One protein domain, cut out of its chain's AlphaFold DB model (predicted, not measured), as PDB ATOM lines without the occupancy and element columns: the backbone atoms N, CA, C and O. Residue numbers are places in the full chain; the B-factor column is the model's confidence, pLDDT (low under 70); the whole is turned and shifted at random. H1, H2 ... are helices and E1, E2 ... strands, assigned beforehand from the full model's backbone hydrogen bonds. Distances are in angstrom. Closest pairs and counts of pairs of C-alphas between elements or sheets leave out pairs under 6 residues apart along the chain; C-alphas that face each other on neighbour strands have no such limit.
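What this domain is: This is residues 25 to 100 of the 120 residues of an uncharacterized protein of Paraburkholderia sp. BL6669N2 (UniProt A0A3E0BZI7). An extended, flat model in two separate parts: a helical hairpin, H1 and H2, with the short helix H3 packed on H2 on the side toward the middle of the model, and, far from H1 at the other end of the longest axis, a hairpin of two strands, E1 and E2. A long link, residues 61 to 83, joins them, with a short pairing of residues 68 to 69 with 72 to 73 on its way. The printed part has 76 residues, with three named helices and then two named antiparallel strands, in the order H1 H2 H3 E1 E2; the class is mixed, helices and strands. The whole is extended, with a radius of gyration of the C-alphas of 18.5 A, and its outline is flat, 59 by 33 by 17 A.

Where its parts are: H1, residues 25 to 36, begins at C-alpha 25 (21.029, 50.446, 9.253) and is 16.6 A long. H2, residues 40 to 52, is 17.8 A long. H3 is residues 56 to 60. E1, residues 84 to 89, is 16.5 A long. E2, residues 92 to 98, is 17.5 A long and ends at C-alpha 98 (-9.085, 37.362, -15.680).

How they stand to each other: H1 touches H2 with residues 31 to 35 alone, at a shallow tilt of 27 degrees, opposite ways; their closest C-alphas, those of Leu 34 and Leu 43, are 5.7 A apart. H2 touches H3 with residues 45 to 49 alone; the closest C-alphas are those of Ala 49 and Leu 59, 6.9 A. In H1, H2 and H3 every O i to N i+4 pair is within hydrogen-bond range. E1 and E2 are antiparallel, with 154 degrees between their directions; N 85 and O 97, 2.8 A, and N 87 and O 95, 2.8 A, are within hydrogen-bond range. Both strands are apart from H1 and H2.

The domain as a whole: The C-alphas of His 36 and Gly 90, the two farthest apart, are 59.8 A apart. The printed part has no cut. The link from H3 to E1 is long, 23 residues; the other links are tight. The mean pLDDT of the printed part is 87.5, and residues 99 to 100 are under 70.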
ATOM      1  N   LYS A  25      20.121  49.331   9.565       96.81
ATOM      2  CA  LYS A  25      21.029  50.446   9.253       96.81
ATOM      3  C   LYS A  25      20.883  50.939   7.808       96.81
ATOM      4  O   LYS A  25      20.921  52.143   7.577       96.81
ATOM      5  N   ASP A  26      20.698  50.026   6.858       95.88
ATOM      6  CA  ASP A  26      20.538  50.363   5.441       95.88
ATOM      7  C   ASP A  26      19.189  51.051   5.210       95.88
ATOM      8  O   ASP A  26      19.116  52.067   4.525       95.88
ATOM      9  N   VAL A  27      18.128  50.547   5.854       96.50
ATOM     10  CA  VAL A  27      16.796  51.172   5.831       96.50
ATOM     11  C   VAL A  27      16.863  52.599   6.369       96.50
ATOM     12  O   VAL A  27      16.327  53.514   5.746       96.50
ATOM     13  N   TRP A  28      17.541  52.804   7.500       97.44
ATOM     14  CA  TRP A  28      17.716  54.134   8.077       97.44
ATOM     15  C   TRP A  28      18.489  55.070   7.140       97.44
ATOM     16  O   TRP A  28      18.033  56.181   6.876       97.44
ATOM     17  N   ALA A  29      19.607  54.605   6.574       97.88
ATOM     18  CA  ALA A  29      20.407  55.395   5.642       97.88
ATOM     19  C   ALA A  29      19.597  55.831   4.407       97.88
ATOM     20  O   ALA A  29      19.675  56.991   4.001       97.88
ATOM     21  N   ILE A  30      18.778  54.932   3.847       97.38
ATOM     22  CA  ILE A  30      17.897  55.244   2.713       97.38
ATOM     23  C   ILE A  30      16.843  56.285   3.109       97.38
ATOM     24  O   ILE A  30      16.657  57.256   2.375       97.38
ATOM     25  N   ARG A  31      16.186  56.141   4.272       97.19
ATOM     26  CA  ARG A  31      15.189  57.129   4.739       97.19
ATOM     27  C   ARG A  31      15.794  58.520   4.869       97.19
ATOM     28  O   ARG A  31      15.225  59.465   4.332       97.19
ATOM     29  N   ILE A  32      16.951  58.635   5.520       97.94
ATOM     30  CA  ILE A  32      17.640  59.919   5.709       97.94
ATOM     31  C   ILE A  32      18.024  60.539   4.365       97.94
ATOM     32  O   ILE A  32      17.807  61.729   4.151       97.94
ATOM     33  N   HIS A  33      18.547  59.738   3.436       98.19
ATOM     34  CA  HIS A  33      18.891  60.224   2.104       98.19
ATOM     35  C   HIS A  33      17.671  60.808   1.372       98.19
ATOM     36  O   HIS A  33      17.741  61.922   0.854       98.19
ATOM     37  N   LEU A  34      16.536  60.100   1.385       98.00
ATOM     38  CA  LEU A  34      15.293  60.563   0.757       98.00
ATOM     39  C   LEU A  34      14.706  61.801   1.450       98.00
ATOM     40  O   LEU A  34      14.183  62.690   0.779       98.00
ATOM     41  N   GLN A  35      14.824  61.882   2.778       97.62
ATOM     42  CA  GLN A  35      14.411  63.052   3.557       97.62
ATOM     43  C   GLN A  35      15.244  64.289   3.207       97.62
ATOM     44  O   GLN A  35      14.669  65.342   2.942       97.62
ATOM     45  N   HIS A  36      16.574  64.165   3.145       98.00
ATOM     46  CA  HIS A  36      17.464  65.267   2.760       98.00
ATOM     47  C   HIS A  36      17.270  65.710   1.307       98.00
ATOM     48  O   HIS A  36      17.413  66.888   0.997       98.00
ATOM     49  N   ALA A  37      16.916  64.783   0.417       97.75
ATOM     50  CA  ALA A  37      16.587  65.097  -0.970       97.75
ATOM     51  C   ALA A  37      15.189  65.726  -1.141       97.75
ATOM     52  O   ALA A  37      14.806  66.041  -2.265       97.75
ATOM     53  N   HIS A  38      14.405  65.870  -0.062       97.12
ATOM     54  CA  HIS A  38      12.997  66.285  -0.101       97.12
ATOM     55  C   HIS A  38      12.143  65.456  -1.084       97.12
ATOM     56  O   HIS A  38      11.152  65.934  -1.640       97.12
ATOM     57  N   ALA A  39      12.497  64.182  -1.284       97.19
ATOM     58  CA  ALA A  39      11.827  63.277  -2.212       97.19
ATOM     59  C   ALA A  39      10.575  62.661  -1.561       97.19
ATOM     60  O   ALA A  39      10.537  61.473  -1.243       97.19
ATOM     61  N   VAL A  40       9.543  63.481  -1.336       95.75
ATOM     62  CA  VAL A  40       8.346  63.112  -0.550       95.75
ATOM     63  C   VAL A  40       7.659  61.853  -1.088       95.75
ATOM     64  O   VAL A  40       7.338  60.950  -0.314       95.75
ATOM     65  N   ARG A  41       7.473  61.760  -2.412       94.38
ATOM     66  CA  ARG A  41       6.843  60.594  -3.053       94.38
ATOM     67  C   ARG A  41       7.652  59.321  -2.824       94.38
ATOM     68  O   ARG A  41       7.095  58.296  -2.446       94.38
ATOM     69  N   ASP A  42       8.957  59.391  -3.043       95.31
ATOM     70  CA  ASP A  42       9.824  58.219  -2.989       95.31
ATOM     71  C   ASP A  42      10.033  57.769  -1.535       95.31
ATOM     72  O   ASP A  42      10.075  56.572  -1.261       95.31
ATOM     73  N   LEU A  43      10.056  58.710  -0.584       96.50
ATOM     74  CA  LEU A  43      10.030  58.422   0.850       96.50
ATOM     75  C   LEU A  43       8.730  57.721   1.269       96.50
ATOM     76  O   LEU A  43       8.779  56.744   2.016       96.50
ATOM     77  N   ALA A  44       7.577  58.190   0.786       93.50
ATOM     78  CA  ALA A  44       6.289  57.560   1.064       93.50
ATOM     79  C   ALA A  44       6.218  56.139   0.483       93.50
ATOM     80  O   ALA A  44       5.866  55.206   1.205       93.50
ATOM     81  N   LEU A  45       6.630  55.954  -0.777       92.88
ATOM     82  CA  LEU A  45       6.706  54.636  -1.416       92.88
ATOM     83  C   LEU A  45       7.687  53.710  -0.697       92.88
ATOM     84  O   LEU A  45       7.367  52.546  -0.484       92.88
ATOM     85  N   PHE A  46       8.853  54.210  -0.280       95.00
ATOM     86  CA  PHE A  46       9.825  53.418   0.468       95.00
ATOM     87  C   PHE A  46       9.259  52.951   1.810       95.00
ATOM     88  O   PHE A  46       9.350  51.770   2.140       95.00
ATOM     89  N   ASN A  47       8.630  53.852   2.567       94.06
ATOM     90  CA  ASN A  47       7.995  53.499   3.834       94.06
ATOM     91  C   ASN A  47       6.882  52.468   3.615       94.06
ATOM     92  O   ASN A  47       6.839  51.458   4.313       94.06
ATOM     93  N   LEU A  48       6.037  52.677   2.606       91.31
ATOM     94  CA  LEU A  48       4.962  51.753   2.276       91.31
ATOM     95  C   LEU A  48       5.490  50.384   1.820       91.31
ATOM     96  O   LEU A  48       4.920  49.368   2.204       91.31
ATOM     97  N   ALA A  49       6.587  50.322   1.059       92.62
ATOM     98  CA  ALA A  49       7.205  49.069   0.617       92.62
ATOM     99  C   ALA A  49       7.631  48.178   1.791       92.62
ATOM    100  O   ALA A  49       7.493  46.957   1.728       92.62
ATOM    101  N   ILE A  50       8.150  48.795   2.856       93.12
ATOM    102  CA  ILE A  50       8.603  48.085   4.056       93.12
ATOM    103  C   ILE A  50       7.413  47.522   4.846       93.12
ATOM    104  O   ILE A  50       7.501  46.405   5.349       93.12
ATOM    105  N   GLU A  51       6.295  48.250   4.909       89.62
ATOM    106  CA  GLU A  51       5.120  47.850   5.698       89.62
ATOM    107  C   GLU A  51       4.174  46.891   4.949       89.62
ATOM    108  O   GLU A  51       3.582  45.993   5.545       89.62
ATOM    109  N   SER A  52       4.004  47.064   3.634       84.38
ATOM    110  CA  SER A  52       2.846  46.513   2.906       84.38
ATOM    111  C   SER A  52       3.033  45.118   2.296       84.38
ATOM    112  O   SER A  52       2.072  44.562   1.769       84.38
ATOM    113  N   LYS A  53       4.232  44.518   2.358       86.19
ATOM    114  CA  LYS A  53       4.565  43.226   1.702       86.19
ATOM    115  C   LYS A  53       4.177  43.137   0.210       86.19
ATOM    116  O   LYS A  53       4.104  42.038  -0.338       86.19
ATOM    117  N   LEU A  54       3.941  44.264  -0.458       86.56
ATOM    118  CA  LEU A  54       3.547  44.296  -1.864       86.56
ATOM    119  C   LEU A  54       4.723  43.972  -2.779       86.56
ATOM    120  O   LEU A  54       5.883  44.256  -2.463       86.56
ATOM    121  N   ARG A  55       4.420  43.428  -3.962       87.06
ATOM    122  CA  ARG A  55       5.419  43.341  -5.029       87.06
ATOM    123  C   ARG A  55       5.726  44.753  -5.518       87.06
ATOM    124  O   ARG A  55       4.868  45.633  -5.508       87.06
ATOM    125  N   GLY A  56       6.947  44.960  -6.009       88.06
ATOM    126  CA  GLY A  56       7.375  46.275  -6.494       88.06
ATOM    127  C   GLY A  56       6.457  46.847  -7.580       88.06
ATOM    128  O   GLY A  56       6.190  48.042  -7.565       88.06
ATOM    129  N   CYS A  57       5.926  46.000  -8.471       86.31
ATOM    130  CA  CYS A  57       4.974  46.422  -9.502       86.31
ATOM    131  C   CYS A  57       3.623  46.867  -8.928       86.31
ATOM    132  O   CYS A  57       3.053  47.835  -9.416       86.31
ATOM    133  N   ASP A  58       3.123  46.200  -7.889       87.50
ATOM    134  CA  ASP A  58       1.823  46.525  -7.294       87.50
ATOM    135  C   ASP A  58       1.910  47.815  -6.484       87.50
ATOM    136  O   ASP A  58       1.016  48.653  -6.550       87.50
ATOM    137  N   LEU A  59       3.039  48.014  -5.795       89.31
ATOM    138  CA  LEU A  59       3.329  49.231  -5.050       89.31
ATOM    139  C   LEU A  59       3.361  50.473  -5.952       89.31
ATOM    140  O   LEU A  59       2.769  51.493  -5.610       89.31
ATOM    141  N   VAL A  60       4.049  50.405  -7.099       89.31
ATOM    142  CA  VAL A  60       4.132  51.554  -8.025       89.31
ATOM    143  C   VAL A  60       2.835  51.789  -8.801       89.31
ATOM    144  O   VAL A  60       2.632  52.887  -9.309       89.31
ATOM    145  N   ASN A  61       1.959  50.784  -8.869       87.25
ATOM    146  CA  ASN A  61       0.641  50.860  -9.501       87.25
ATOM    147  C   ASN A  61      -0.490  51.200  -8.510       87.25
ATOM    148  O   ASN A  61      -1.660  51.086  -8.886       87.25
ATOM    149  N   LEU A  62      -0.168  51.561  -7.261       87.12
ATOM    150  CA  LEU A  62      -1.139  51.917  -6.223       87.12
ATOM    151  C   LEU A  62      -1.698  53.329  -6.439       87.12
ATOM    152  O   LEU A  62      -0.939  54.272  -6.674       87.12
ATOM    153  N   HIS A  63      -3.017  53.495  -6.332       86.75
ATOM    154  CA  HIS A  63      -3.692  54.785  -6.484       86.75
ATOM    155  C   HIS A  63      -4.180  55.332  -5.133       86.75
ATOM    156  O   HIS A  63      -4.436  54.588  -4.190       86.75
ATOM    157  N   VAL A  64      -4.389  56.652  -5.043       86.44
ATOM    158  CA  VAL A  64      -4.918  57.307  -3.825       86.44
ATOM    159  C   VAL A  64      -6.273  56.717  -3.413       86.44
ATOM    160  O   VAL A  64      -6.478  56.397  -2.248       86.44
ATOM    161  N   ARG A  65      -7.153  56.448  -4.384       85.56
ATOM    162  CA  ARG A  65      -8.461  55.806  -4.154       85.56
ATOM    163  C   ARG A  65      -8.387  54.395  -3.555       85.56
ATOM    164  O   ARG A  65      -9.387  53.907  -3.047       85.56
ATOM    165  N   ASP A  66      -7.233  53.729  -3.626       85.94
ATOM    166  CA  ASP A  66      -7.051  52.404  -3.020       85.94
ATOM    167  C   ASP A  66      -6.837  52.502  -1.501       85.94
ATOM    168  O   ASP A  66      -7.011  51.516  -0.783       85.94
ATOM    169  N   VAL A  67      -6.459  53.687  -1.005       86.31
ATOM    170  CA  VAL A  67      -6.137  53.946   0.407       86.31
ATOM    171  C   VAL A  67      -7.018  55.024   1.048       86.31
ATOM    172  O   VAL A  67      -6.969  55.199   2.265       86.31
ATOM    173  N   THR A  68      -7.846  55.729   0.274       88.56
ATOM    174  CA  THR A  68      -8.760  56.774   0.764       88.56
ATOM    175  C   THR A  68     -10.180  56.586   0.249       88.56
ATOM    176  O   THR A  68     -10.377  56.153  -0.884       88.56
ATOM    177  N   HIS A  69     -11.162  57.020   1.034       85.31
ATOM    178  CA  HIS A  69     -12.548  57.167   0.601       85.31
ATOM    179  C   HIS A  69     -13.052  58.569   0.968       85.31
ATOM    180  O   HIS A  69     -12.993  58.970   2.134       85.31
ATOM    181  N   GLY A  70     -13.490  59.343  -0.031       86.00
ATOM    182  CA  GLY A  70     -13.733  60.780   0.130       86.00
ATOM    183  C   GLY A  70     -12.490  61.502   0.672       86.00
ATOM    184  O   GLY A  70     -11.376  61.268   0.209       86.00
ATOM    185  N   ASN A  71     -12.666  62.326   1.709       87.06
ATOM    186  CA  ASN A  71     -11.569  63.039   2.382       87.06
ATOM    187  C   ASN A  71     -10.944  62.259   3.559       87.06
ATOM    188  O   ASN A  71     -10.245  62.851   4.381       87.06
ATOM    189  N   GLN A  72     -11.200  60.951   3.678       91.62
ATOM    190  CA  GLN A  72     -10.716  60.133   4.795       91.62
ATOM    191  C   GLN A  72      -9.779  59.017   4.330       91.62
ATOM    192  O   GLN A  72      -9.985  58.387   3.292       91.62
ATOM    193  N   ILE A  73      -8.747  58.748   5.132       88.75
ATOM    194  CA  ILE A  73      -7.831  57.622   4.926       88.75
ATOM    195  C   ILE A  73      -8.492  56.360   5.476       88.75
ATOM    196  O   ILE A  73      -8.986  56.350   6.605       88.75
ATOM    197  N   LEU A  74      -8.497  55.290   4.685       86.50
ATOM    198  CA  LEU A  74      -9.051  54.013   5.107       86.50
ATOM    199  C   LEU A  74      -8.170  53.396   6.205       86.50
ATOM    200  O   LEU A  74      -6.947  53.359   6.058       86.50
ATOM    201  N   PRO A  75      -8.760  52.822   7.270       85.44
ATOM    202  CA  PRO A  75      -7.992  52.117   8.299       85.44
ATOM    203  C   PRO A  75      -7.294  50.867   7.744       85.44
ATOM    204  O   PRO A  75      -6.340  50.365   8.335       85.44
ATOM    205  N   ARG A  76      -7.773  50.349   6.606       84.69
ATOM    206  CA  ARG A  76      -7.180  49.225   5.888       84.69
ATOM    207  C   ARG A  76      -7.410  49.380   4.390       84.69
ATOM    208  O   ARG A  76      -8.550  49.487   3.951       84.69
ATOM    209  N   ALA A  77      -6.330  49.304   3.623       82.50
ATOM    210  CA  ALA A  77      -6.377  49.153   2.176       82.50
ATOM    211  C   ALA A  77      -6.293  47.666   1.805       82.50
ATOM    212  O   ALA A  77      -5.547  46.902   2.425       82.50
ATOM    213  N   MET A  78      -7.065  47.246   0.804       78.19
ATOM    214  CA  MET A  78      -7.010  45.890   0.254       78.19
ATOM    215  C   MET A  78      -6.683  45.970  -1.228       78.19
ATOM    216  O   MET A  78      -7.394  46.616  -1.994       78.19
ATOM    217  N   ILE A  79      -5.613  45.288  -1.624       75.25
ATOM    218  CA  ILE A  79      -5.197  45.184  -3.019       75.25
ATOM    219  C   ILE A  79      -5.587  43.792  -3.494       75.25
ATOM    220  O   ILE A  79      -5.183  42.792  -2.903       75.25
ATOM    221  N   MET A  80      -6.417  43.740  -4.535       73.19
ATOM    222  CA  MET A  80      -6.837  42.491  -5.158       73.19
ATOM    223  C   MET A  80      -5.913  42.196  -6.336       73.19
ATOM    224  O   MET A  80      -5.833  42.987  -7.277       73.19
ATOM    225  N   GLU A  81      -5.201  41.071  -6.276       70.19
ATOM    226  CA  GLU A  81      -4.440  40.569  -7.419       70.19
ATOM    227  C   GLU A  81      -5.412  39.876  -8.395       70.19
ATOM    228  O   GLU A  81      -6.211  39.037  -7.963       70.19
ATOM    229  N   PRO A  82      -5.378  40.207  -9.699       71.44
ATOM    230  CA  PRO A  82      -6.217  39.539 -10.682       71.44
ATOM    231  C   PRO A  82      -5.775  38.085 -10.856       71.44
ATOM    232  O   PRO A  82      -4.585  37.801 -11.028       71.44
ATOM    233  N   VAL A  83      -6.728  37.154 -10.852       76.44
ATOM    234  CA  VAL A  83      -6.447  35.733 -11.087       76.44
ATOM    235  C   VAL A  83      -6.830  35.396 -12.521       76.44
ATOM    236  O   VAL A  83      -7.969  35.595 -12.935       76.44
ATOM    237  N   ARG A  84      -5.871  34.882 -13.295       80.88
ATOM    238  CA  ARG A  84      -6.137  34.351 -14.635       80.88
ATOM    239  C   ARG A  84      -6.575  32.899 -14.542       80.88
ATOM    240  O   ARG A  84      -5.841  32.059 -14.029       80.88
ATOM    241  N   PHE A  85      -7.748  32.621 -15.081       80.50
ATOM    242  CA  PHE A  85      -8.299  31.292 -15.262       80.50
ATOM    243  C   PHE A  85      -8.310  30.964 -16.750       80.50
ATOM    244  O   PHE A  85      -8.859  31.713 -17.556       80.50
ATOM    245  N   SER A  86      -7.727  29.830 -17.116       83.00
ATOM    246  CA  SER A  86      -7.849  29.265 -18.457       83.00
ATOM    247  C   SER A  86      -8.977  28.237 -18.469       83.00
ATOM    248  O   SER A  86      -8.928  27.250 -17.731       83.00
ATOM    249  N   VAL A  87      -9.984  28.446 -19.313       86.50
ATOM    250  CA  VAL A  87     -11.033  27.460 -19.589       86.50
ATOM    251  C   VAL A  87     -10.555  26.577 -20.733       86.50
ATOM    252  O   VAL A  87     -10.352  27.062 -21.847       86.50
ATOM    253  N   CYS A  88     -10.379  25.285 -20.462       88.31
ATOM    254  CA  CYS A  88      -9.876  24.318 -21.435       88.31
ATOM    255  C   CYS A  88     -10.955  23.305 -21.843       88.31
ATOM    256  O   CYS A  88     -11.799  22.924 -21.031       88.31
ATOM    257  N   ARG A  89     -10.883  22.808 -23.082       89.31
ATOM    258  CA  ARG A  89     -11.569  21.581 -23.522       89.31
ATOM    259  C   ARG A  89     -10.503  20.594 -23.980       89.31
ATOM    260  O   ARG A  89      -9.851  20.801 -24.996       89.31
ATOM    261  N   GLY A  90     -10.317  19.517 -23.220       84.44
ATOM    262  CA  GLY A  90      -9.201  18.601 -23.459       84.44
ATOM    263  C   GLY A  90      -7.862  19.308 -23.235       84.44
ATOM    264  O   GLY A  90      -7.633  19.846 -22.155       84.44
ATOM    265  N   HIS A  91      -6.990  19.306 -24.245       82.88
ATOM    266  CA  HIS A  91      -5.657  19.930 -24.183       82.88
ATOM    267  C   HIS A  91      -5.628  21.371 -24.728       82.88
ATOM    268  O   HIS A  91      -4.569  21.992 -24.751       82.88
ATOM    269  N   GLU A  92      -6.768  21.907 -25.168       81.19
ATOM    270  CA  GLU A  92      -6.855  23.226 -25.798       81.19
ATOM    271  C   GLU A  92      -7.472  24.250 -24.842       81.19
ATOM    272  O   GLU A  92      -8.554  24.029 -24.289       81.19
ATOM    273  N   THR A  93      -6.800  25.390 -24.660       81.50
ATOM    274  CA  THR A  93      -7.357  26.552 -23.956       81.50
ATOM    275  C   THR A  93      -8.286  27.316 -24.893       81.50
ATOM    276  O   THR A  93      -7.864  27.786 -25.945       81.50
ATOM    277  N   ILE A  94      -9.554  27.449 -24.505       82.69
ATOM    278  CA  ILE A  94     -10.599  28.110 -25.299       82.69
ATOM    279  C   ILE A  94     -10.730  29.583 -24.911       82.69
ATOM    280  O   ILE A  94     -10.921  30.446 -25.764       82.69
ATOM    281  N   THR A  95     -10.682  29.891 -23.615       79.31
ATOM    282  CA  THR A  95     -10.890  31.259 -23.123       79.31
ATOM    283  C   THR A  95     -10.027  31.513 -21.903       79.31
ATOM    284  O   THR A  95      -9.969  30.681 -20.999       79.31
ATOM    285  N   GLU A  96      -9.400  32.682 -21.854       79.69
ATOM    286  CA  GLU A  96      -8.774  33.199 -20.643       79.69
ATOM    287  C   GLU A  96      -9.707  34.213 -19.984       79.69
ATOM    288  O   GLU A  96     -10.087  35.218 -20.584       79.69
ATOM    289  N   ILE A  97     -10.086  33.938 -18.740       78.56
ATOM    290  CA  ILE A  97     -10.882  34.827 -17.901       78.56
ATOM    291  C   ILE A  97      -9.941  35.392 -16.846       78.56
ATOM    292  O   ILE A  97      -9.345  34.642 -16.079       78.56
ATOM    293  N   THR A  98      -9.809  36.712 -16.777       75.69
ATOM    294  CA  THR A  98      -9.085  37.362 -15.680       75.69
ATOM    295  C   THR A  98     -10.111  37.864 -14.672       75.69
ATOM    296  O   THR A  98     -10.952  38.689 -15.024       75.69
ATOM    297  N   SER A  99     -10.093  37.362 -13.434       66.88
ATOM    298  CA  SER A  99     -10.900  37.962 -12.374       66.88
ATOM    299  C   SER A  99     -10.349  39.348 -12.051       66.88
ATOM    300  O   SER A  99      -9.138  39.528 -11.939       66.88
ATOM    301  N   TYR A 100     -11.262  40.305 -11.882       61.88
ATOM    302  CA  TYR A 100     -10.986  41.719 -11.619       61.88
ATOM    303  C   TYR A 100     -10.489  42.528 -12.835       61.88
ATOM    304  O   TYR A 100      -9.295  42.596 -13.121       61.88
TER     305      TYR A 100